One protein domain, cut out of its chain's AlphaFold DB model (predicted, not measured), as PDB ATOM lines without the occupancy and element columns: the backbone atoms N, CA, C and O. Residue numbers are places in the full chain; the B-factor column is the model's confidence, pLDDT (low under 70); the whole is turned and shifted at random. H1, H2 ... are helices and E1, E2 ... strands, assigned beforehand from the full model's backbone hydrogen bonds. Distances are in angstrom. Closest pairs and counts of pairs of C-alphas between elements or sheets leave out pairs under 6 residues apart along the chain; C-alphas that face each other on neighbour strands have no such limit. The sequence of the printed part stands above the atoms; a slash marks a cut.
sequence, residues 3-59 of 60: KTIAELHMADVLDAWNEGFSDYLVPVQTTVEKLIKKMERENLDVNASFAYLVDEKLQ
ATOM      1  N   LYS A   3      26.976 -12.035 -44.051       89.12
ATOM      2  CA  LYS A   3      26.130 -12.955 -43.277       89.12
ATOM      3  C   LYS A   3      26.940 -13.551 -42.136       89.12
ATOM      4  O   LYS A   3      28.159 -13.676 -42.255       89.12
ATOM      5  N   THR A   4      26.287 -13.914 -41.043       91.25
ATOM      6  CA  THR A   4      26.946 -14.685 -39.983       91.25
ATOM      7  C   THR A   4      27.169 -16.127 -40.437       91.25
ATOM      8  O   THR A   4      26.443 -16.633 -41.293       91.25
ATOM      9  N   ILE A   5      28.153 -16.820 -39.858       89.38
ATOM     10  CA  ILE A   5      28.380 -18.247 -40.155       89.38
ATOM     11  C   ILE A   5      27.160 -19.091 -39.756       89.38
ATOM     12  O   ILE A   5      26.858 -20.084 -40.414       89.38
ATOM     13  N   ALA A   6      26.415 -18.671 -38.729       89.69
ATOM     14  CA  ALA A   6      25.172 -19.319 -38.312       89.69
ATOM     15  C   ALA A   6      24.074 -19.329 -39.396       89.69
ATOM     16  O   ALA A   6      23.194 -20.187 -39.371       89.69
ATOM     17  N   GLU A   7      24.118 -18.397 -40.351       88.81
ATOM     18  CA  GLU A   7      23.143 -18.273 -41.443       88.81
ATOM     19  C   GLU A   7      23.541 -19.047 -42.711       88.81
ATOM     20  O   GLU A   7      22.846 -18.965 -43.728       88.81
ATOM     21  N   LEU A   8      24.666 -19.764 -42.683       89.50
ATOM     22  CA  LEU A   8      25.236 -20.455 -43.839       89.50
ATOM     23  C   LEU A   8      25.149 -21.968 -43.673       89.50
ATOM     24  O   LEU A   8      25.158 -22.501 -42.562       89.50
ATOM     25  N   HIS A   9      25.101 -22.684 -44.797       91.44
ATOM     26  CA  HIS A   9      25.226 -24.129 -44.751       91.44
ATOM     27  C   HIS A   9      26.690 -24.484 -44.477       91.44
ATOM     28  O   HIS A   9      27.598 -23.991 -45.142       91.44
ATOM     29  N   MET A  10      26.942 -25.368 -43.510       90.50
ATOM     30  CA  MET A  10      28.318 -25.716 -43.123       90.50
ATOM     31  C   MET A  10      29.119 -26.358 -44.271       90.50
ATOM     32  O   MET A  10      30.345 -26.333 -44.254       90.50
ATOM     33  N   ALA A  11      28.431 -26.917 -45.272       90.94
ATOM     34  CA  ALA A  11      29.056 -27.391 -46.505       90.94
ATOM     35  C   ALA A  11      29.707 -26.243 -47.295       90.94
ATOM     36  O   ALA A  11      30.867 -26.361 -47.664       90.94
ATOM     37  N   ASP A  12      29.019 -25.109 -47.451       90.88
ATOM     38  CA  ASP A  12      29.550 -23.954 -48.185       90.88
ATOM     39  C   ASP A  12      30.755 -23.343 -47.451       90.88
ATOM     40  O   ASP A  12      31.732 -22.919 -48.062       90.88
ATOM     41  N   VAL A  13      30.706 -23.337 -46.114       90.81
ATOM     42  CA  VAL A  13      31.816 -22.881 -45.261       90.81
ATOM     43  C   VAL A  13      33.018 -23.822 -45.371       90.81
ATOM     44  O   VAL A  13      34.160 -23.368 -45.387       90.81
ATOM     45  N   LEU A  14      32.773 -25.133 -45.454       91.31
ATOM     46  CA  LEU A  14      33.822 -26.123 -45.671       91.31
ATOM     47  C   LEU A  14      34.466 -25.973 -47.050       91.31
ATOM     48  O   LEU A  14      35.686 -26.092 -47.154       91.31
ATOM     49  N   ASP A  15      33.665 -25.750 -48.086       90.38
ATOM     50  CA  ASP A  15      34.159 -25.606 -49.451       90.38
ATOM     51  C   ASP A  15      35.050 -24.367 -49.564       90.38
ATOM     52  O   ASP A  15      36.202 -24.502 -49.970       90.38
ATOM     53  N   ALA A  16      34.591 -23.213 -49.063       89.44
ATOM     54  CA  ALA A  16      35.396 -21.990 -49.008       89.44
ATOM     55  C   ALA A  16      36.679 -22.165 -48.177       89.44
ATOM     56  O   ALA A  16      37.744 -21.685 -48.557       89.44
ATOM     57  N   TRP A  17      36.611 -22.893 -47.055       89.06
ATOM     58  CA  TRP A  17      37.803 -23.230 -46.276       89.06
ATOM     59  C   TRP A  17      38.792 -24.054 -47.105       89.06
ATOM     60  O   TRP A  17      39.969 -23.725 -47.177       89.06
ATOM     61  N   ASN A  18      38.343 -25.149 -47.713       89.25
ATOM     62  CA  ASN A  18      39.230 -26.033 -48.466       89.25
ATOM     63  C   ASN A  18      39.818 -25.344 -49.707       89.25
ATOM     64  O   ASN A  18      40.974 -25.611 -50.027       89.25
ATOM     65  N   GLU A  19      39.050 -24.476 -50.373       87.12
ATOM     66  CA  GLU A  19      39.511 -23.640 -51.490       87.12
ATOM     67  C   GLU A  19      40.608 -22.671 -51.029       87.12
ATOM     68  O   GLU A  19      41.737 -22.771 -51.505       87.12
ATOM     69  N   GLY A  20      40.368 -21.889 -49.970       85.88
ATOM     70  CA  GLY A  20      41.360 -20.942 -49.443       85.88
ATOM     71  C   GLY A  20      42.666 -21.580 -48.943       85.88
ATOM     72  O   GLY A  20      43.677 -20.895 -48.771       85.88
ATOM     73  N   PHE A  21      42.682 -22.901 -48.720       85.62
ATOM     74  CA  PHE A  21      43.888 -23.655 -48.371       85.62
ATOM     75  C   PHE A  21      44.372 -24.632 -49.464       85.62
ATOM     76  O   PHE A  21      45.302 -25.409 -49.203       85.62
ATOM     77  N   SER A  22      43.803 -24.616 -50.676       84.94
ATOM     78  CA  SER A  22      44.184 -25.552 -51.744       84.94
ATOM     79  C   SER A  22      45.550 -25.253 -52.353       84.94
ATOM     80  O   SER A  22      46.257 -26.179 -52.748       84.94
ATOM     81  N   ASP A  23      45.942 -23.979 -52.376       84.25
ATOM     82  CA  ASP A  23      47.177 -23.504 -53.015       84.25
ATOM     83  C   ASP A  23      48.434 -23.689 -52.150       84.25
ATOM     84  O   ASP A  23      49.559 -23.389 -52.564       84.25
ATOM     85  N   TYR A  24      48.274 -24.210 -50.933       82.38
ATOM     86  CA  TYR A  24      49.403 -24.542 -50.078       82.38
ATOM     87  C   TYR A  24      50.167 -25.754 -50.622       82.38
ATOM     88  O   TYR A  24      49.593 -26.710 -51.136       82.38
ATOM     89  N   LEU A  25      51.492 -25.753 -50.413       77.88
ATOM     90  CA  LEU A  25      52.394 -26.845 -50.817       77.88
ATOM     91  C   LEU A  25      51.920 -28.227 -50.325       77.88
ATOM     92  O   LEU A  25      52.178 -29.245 -50.965       77.88
ATOM     93  N   VAL A  26      51.231 -28.252 -49.184       77.94
ATOM     94  CA  VAL A  26      50.465 -29.400 -48.704       77.94
ATOM     95  C   VAL A  26      49.004 -28.951 -48.613       77.94
ATOM     96  O   VAL A  26      48.686 -28.198 -47.689       77.94
ATOM     97  N   PRO A  27      48.130 -29.390 -49.536       72.44
ATOM     98  CA  PRO A  27      46.729 -28.996 -49.532       72.44
ATOM     99  C   PRO A  27      46.069 -29.401 -48.218       72.44
ATOM    100  O   PRO A  27      46.089 -30.575 -47.825       72.44
ATOM    101  N   VAL A  28      45.486 -28.430 -47.519       77.44
ATOM    102  CA  VAL A  28      44.726 -28.718 -46.305       77.44
ATOM    103  C   VAL A  28      43.313 -29.077 -46.727       77.44
ATOM    104  O   VAL A  28      42.495 -28.202 -46.981       77.44
ATOM    105  N   GLN A  29      43.017 -30.373 -46.765       83.94
ATOM    106  CA  GLN A  29      41.655 -30.848 -46.975       83.94
ATOM    107  C   GLN A  29      41.062 -31.341 -45.656       83.94
ATOM    108  O   GLN A  29      41.606 -32.229 -44.989       83.94
ATOM    109  N   THR A  30      39.941 -30.746 -45.261       89.62
ATOM    110  CA  THR A  30      39.225 -31.104 -44.035       89.62
ATOM    111  C   THR A  30      37.815 -31.619 -44.334       89.62
ATOM    112  O   THR A  30      37.361 -31.631 -45.477       89.62
ATOM    113  N   THR A  31      37.132 -32.103 -43.299       93.00
ATOM    114  CA  THR A  31      35.720 -32.512 -43.346       93.00
ATOM    115  C   THR A  31      34.888 -31.592 -42.461       93.00
ATOM    116  O   THR A  31      35.434 -30.958 -41.554       93.00
ATOM    117  N   VAL A  32      33.564 -31.569 -42.659       92.38
ATOM    118  CA  VAL A  32      32.631 -30.790 -41.820       92.38
ATOM    119  C   VAL A  32      32.842 -31.104 -40.336       92.38
ATOM    120  O   VAL A  32      32.988 -30.205 -39.518       92.38
ATOM    121  N   GLU A  33      32.947 -32.384 -39.983       93.75
ATOM    122  CA  GLU A  33      33.130 -32.834 -38.598       93.75
ATOM    123  C   GLU A  33      34.425 -32.305 -37.969       93.75
ATOM    124  O   GLU A  33      34.451 -31.917 -36.800       93.75
ATOM    125  N   LYS A  34      35.522 -32.291 -38.735       91.75
ATOM    126  CA  LYS A  34      36.810 -31.760 -38.272       91.75
ATOM    127  C   LYS A  34      36.782 -30.239 -38.170       91.75
ATOM    128  O   LYS A  34      37.398 -29.698 -37.252       91.75
ATOM    129  N   LEU A  35      36.080 -29.569 -39.084       91.06
ATOM    130  CA  LEU A  35      35.891 -28.124 -39.056       91.06
ATOM    131  C   LEU A  35      35.081 -27.706 -37.824       91.06
ATOM    132  O   LEU A  35      35.561 -26.879 -37.057       91.06
ATOM    133  N   ILE A  36      33.951 -28.365 -37.550       91.50
ATOM    134  CA  ILE A  36      33.138 -28.132 -36.345       91.50
ATOM    135  C   ILE A  36      33.973 -28.347 -35.079       91.50
ATOM    136  O   ILE A  36      34.046 -27.459 -34.236       91.50
ATOM    137  N   LYS A  37      34.696 -29.470 -34.971       93.00
ATOM    138  CA  LYS A  37      35.578 -29.725 -33.817       93.00
ATOM    139  C   LYS A  37      36.655 -28.659 -33.646       93.00
ATOM    140  O   LYS A  37      37.030 -28.338 -32.521       93.00
ATOM    141  N   LYS A  38      37.200 -28.135 -34.748       91.06
ATOM    142  CA  LYS A  38      38.148 -27.021 -34.701       91.06
ATOM    143  C   LYS A  38      37.451 -25.767 -34.176       91.06
ATOM    144  O   LYS A  38      37.993 -25.141 -33.278       91.06
ATOM    145  N   MET A  39      36.261 -25.440 -34.669       91.44
ATOM    146  CA  MET A  39      35.491 -24.285 -34.204       91.44
ATOM    147  C   MET A  39      35.164 -24.366 -32.711       91.44
ATOM    148  O   MET A  39      35.409 -23.404 -31.990       91.44
ATOM    149  N   GLU A  40      34.714 -25.526 -32.232       92.62
ATOM    150  CA  GLU A  40      34.471 -25.780 -30.807       92.62
ATOM    151  C   GLU A  40      35.751 -25.634 -29.979       92.62
ATOM    152  O   GLU A  40      35.758 -24.956 -28.956       92.62
ATOM    153  N   ARG A  41      36.862 -26.231 -30.434       94.88
ATOM    154  CA  ARG A  41      38.148 -26.171 -29.725       94.88
ATOM    155  C   ARG A  41      38.685 -24.747 -29.602       94.88
ATOM    156  O   ARG A  41      39.248 -24.409 -28.566       94.88
ATOM    157  N   GLU A  42      38.543 -23.940 -30.649       93.06
ATOM    158  CA  GLU A  42      38.987 -22.542 -30.649       93.06
ATOM    159  C   GLU A  42      37.931 -21.584 -30.046       93.06
ATOM    160  O   GLU A  42      38.146 -20.376 -30.044       93.06
ATOM    161  N   ASN A  43      36.803 -22.098 -29.526       90.81
ATOM    162  CA  ASN A  43      35.659 -21.317 -29.034       90.81
ATOM    163  C   ASN A  43      35.165 -20.254 -30.037       90.81
ATOM    164  O   ASN A  43      34.874 -19.116 -29.660       90.81
ATOM    165  N   LEU A  44      35.083 -20.612 -31.321       88.31
ATOM    166  CA  LEU A  44      34.557 -19.722 -32.355       88.31
ATOM    167  C   LEU A  44      33.049 -19.525 -32.169       88.31
ATOM    168  O   LEU A  44      32.262 -20.460 -32.324       88.31
ATOM    169  N   ASP A  45      32.644 -18.289 -31.884       88.88
ATOM    170  CA  ASP A  45      31.236 -17.905 -31.873       88.88
ATOM    171  C   ASP A  45      30.753 -17.663 -33.308       88.88
ATOM    172  O   ASP A  45      31.098 -16.671 -33.953       88.88
ATOM    173  N   VAL A  46      29.928 -18.581 -33.807       84.75
ATOM    174  CA  VAL A  46      29.348 -18.528 -35.157       84.75
ATOM    175  C   VAL A  46      28.389 -17.359 -35.370       84.75
ATOM    176  O   VAL A  46      28.156 -16.977 -36.515       84.75
ATOM    177  N   ASN A  47      27.861 -16.773 -34.292       85.62
ATOM    178  CA  ASN A  47      26.990 -15.599 -34.352       85.62
ATOM    179  C   ASN A  47      27.795 -14.297 -34.439       85.62
ATOM    180  O   ASN A  47      27.297 -13.295 -34.943       85.62
ATOM    181  N   ALA A  48      29.043 -14.318 -33.963       82.56
ATOM    182  CA  ALA A  48      29.986 -13.204 -34.041       82.56
ATOM    183  C   ALA A  48      31.017 -13.367 -35.176       82.56
ATOM    184  O   ALA A  48      31.874 -12.503 -35.363       82.56
ATOM    185  N   SER A  49      30.941 -14.466 -35.931       86.62
ATOM    186  CA  SER A  49      31.784 -14.748 -37.093       86.62
ATOM    187  C   SER A  49      31.010 -14.468 -38.378       86.62
ATOM    188  O   SER A  49      29.856 -14.877 -38.509       86.62
ATOM    189  N   PHE A  50      31.645 -13.797 -39.339       87.38
ATOM    190  CA  PHE A  50      30.994 -13.314 -40.557       87.38
ATOM    191  C   PHE A  50      31.675 -13.852 -41.812       87.38
ATOM    192  O   PHE A  50      32.894 -13.992 -41.847       87.38
ATOM    193  N   ALA A  51      30.882 -14.071 -42.857       87.44
ATOM    194  CA  ALA A  51      31.347 -14.302 -44.215       87.44
ATOM    195  C   ALA A  51      30.852 -13.188 -45.141       87.44
ATOM    196  O   ALA A  51      29.778 -12.608 -44.932       87.44
ATOM    197  N   TYR A  52      31.621 -12.914 -46.192       88.19
ATOM    198  CA  TYR A  52      31.222 -12.010 -47.260       88.19
ATOM    199  C   TYR A  52      30.806 -12.805 -48.497       88.19
ATOM    200  O   TYR A  52      31.544 -13.656 -48.982       88.19
ATOM    201  N   LEU A  53      29.604 -12.519 -48.996       85.75
ATOM    202  CA  LEU A  53      29.044 -13.168 -50.174       85.75
ATOM    203  C   LEU A  53      29.122 -12.252 -51.399       85.75
ATOM    204  O   LEU A  53      28.702 -11.088 -51.326       85.75
ATOM    205  N   VAL A  54      29.565 -12.808 -52.525       83.88
ATOM    206  CA  VAL A  54      29.497 -12.216 -53.872       83.88
ATOM    207  C   VAL A  54      28.697 -13.172 -54.750       83.88
ATOM    208  O   VAL A  54      28.990 -14.362 -54.771       83.88
ATOM    209  N   ASP A  55      27.656 -12.671 -55.420       83.12
ATOM    210  CA  ASP A  55      26.752 -13.485 -56.252       83.12
ATOM    211  C   ASP A  55      26.215 -14.741 -55.532       83.12
ATOM    212  O   ASP A  55      26.195 -15.840 -56.077       83.12
ATOM    213  N   GLU A  56      25.811 -14.567 -54.266       77.50
ATOM    214  CA  GLU A  56      25.306 -15.622 -53.365       77.50
ATOM    215  C   GLU A  56      26.308 -16.732 -53.000       77.50
ATOM    216  O   GLU A  56      25.940 -17.673 -52.300       77.50
ATOM    217  N   LYS A  57      27.584 -16.596 -53.376       78.00
ATOM    218  CA  LYS A  57      28.660 -17.526 -53.008       78.00
ATOM    219  C   LYS A  57      29.591 -16.924 -51.962       78.00
ATOM    220  O   LYS A  57      29.841 -15.717 -51.985       78.00
ATOM    221  N   LEU A  58      30.100 -17.760 -51.052       80.88
ATOM    222  CA  LEU A  58      31.209 -17.371 -50.178       80.88
ATOM    223  C   LEU A  58      32.443 -17.051 -51.029       80.88
ATOM    224  O   LEU A  58      32.718 -17.744 -52.004       80.88
ATOM    225  N   GLN A  59      33.149 -15.991 -50.654       71.62
ATOM    226  CA  GLN A  59      34.475 -15.657 -51.172       71.62
ATOM    227  C   GLN A  59      35.520 -15.968 -50.095       71.62
ATOM    228  O   GLN A  59      35.230 -15.781 -48.908       71.62
TER     229      GLN A  59
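Overview. This is residues 3 to 59 of the 60 residues of an uncharacterized protein of Bacillus sp. JCM 19046 (UniProt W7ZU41). Two helices, H1 and H2, stand at about a right angle, with the beginning of H2 beside Leu 14 of H1, and a short strand, E1, lies apart from both in a flat, L-like arrangement. The first residues, 3 to 4, and the folded-back residues 57 to 58 make short strand-like pairings with E1, while the loop between the helices swings far out at Leu 25 and the far part of H2 sticks out at residues 37 to 41. Look for 57 printed residues with two named helices and one named strand, in the order H1, H2, E1; the class is mostly helix, though under half of the residues are in named elements. The whole is compact, with a radius of gyration of the C-alphas of 11.6 A, and it spans 31 by 31 by 14 A.

Along the chain. Start at Lys 3, whose C-alpha is at (26.130, -12.955, -43.277), and go on to C-alpha 10 at (28.318, -25.716, -43.123), where H1 begins. H1 takes residues 10 to 20 and is 15.3 A long from first to last C-alpha. Further along you reach H2, residues 32 to 41, which begins at C-alpha 32 at (32.631, -30.790, -41.820) and is 14.1 A long. Then find E1, residues 50 to 54, 13.4 A long from first to last C-alpha, which ends at C-alpha 54 at (29.497, -12.216, -53.872).

Arrangement. Begin at H1, the longest helix by residues, and look at Leu 14. H1 and H2 touch, with 4 pairs of C-alphas within 8 A; the closest C-alphas are those of Leu 14 and Val 32, 6.2 A apart. Their lines are about perpendicular, at 87 degrees, and their centres are 12.5 A apart. In the backbones of H1 and H2, every O i to N i+4 pair is within hydrogen-bond range. H1 and E1 are apart, and so are H2 and E1. E1 pairs with no named strand, but look beside it for two short pairings: residues 3 to 4 with residues 50 to 51 of E1, antiparallel, and residues 53 to 54 of E1 with residues 57 to 58, antiparallel. Residues 37 to 43, of which 37 to 41 belong to H2, stand free.

Size, cuts and confidence. The two C-alphas farthest apart in the domain are those of Leu 25 and Asn 47, at 32.3 A, while the C-alphas of Lys 3 and Gln 59 are 11.8 A apart. The link from H1 to H2, with 11 residues, is long, and the link from H2 to E1, with 8 residues, is short. The printed part has no cut. Read the B-factor column for the model's own confidence: the mean pLDDT of the printed part is 87.2, and no printed residue is under 70.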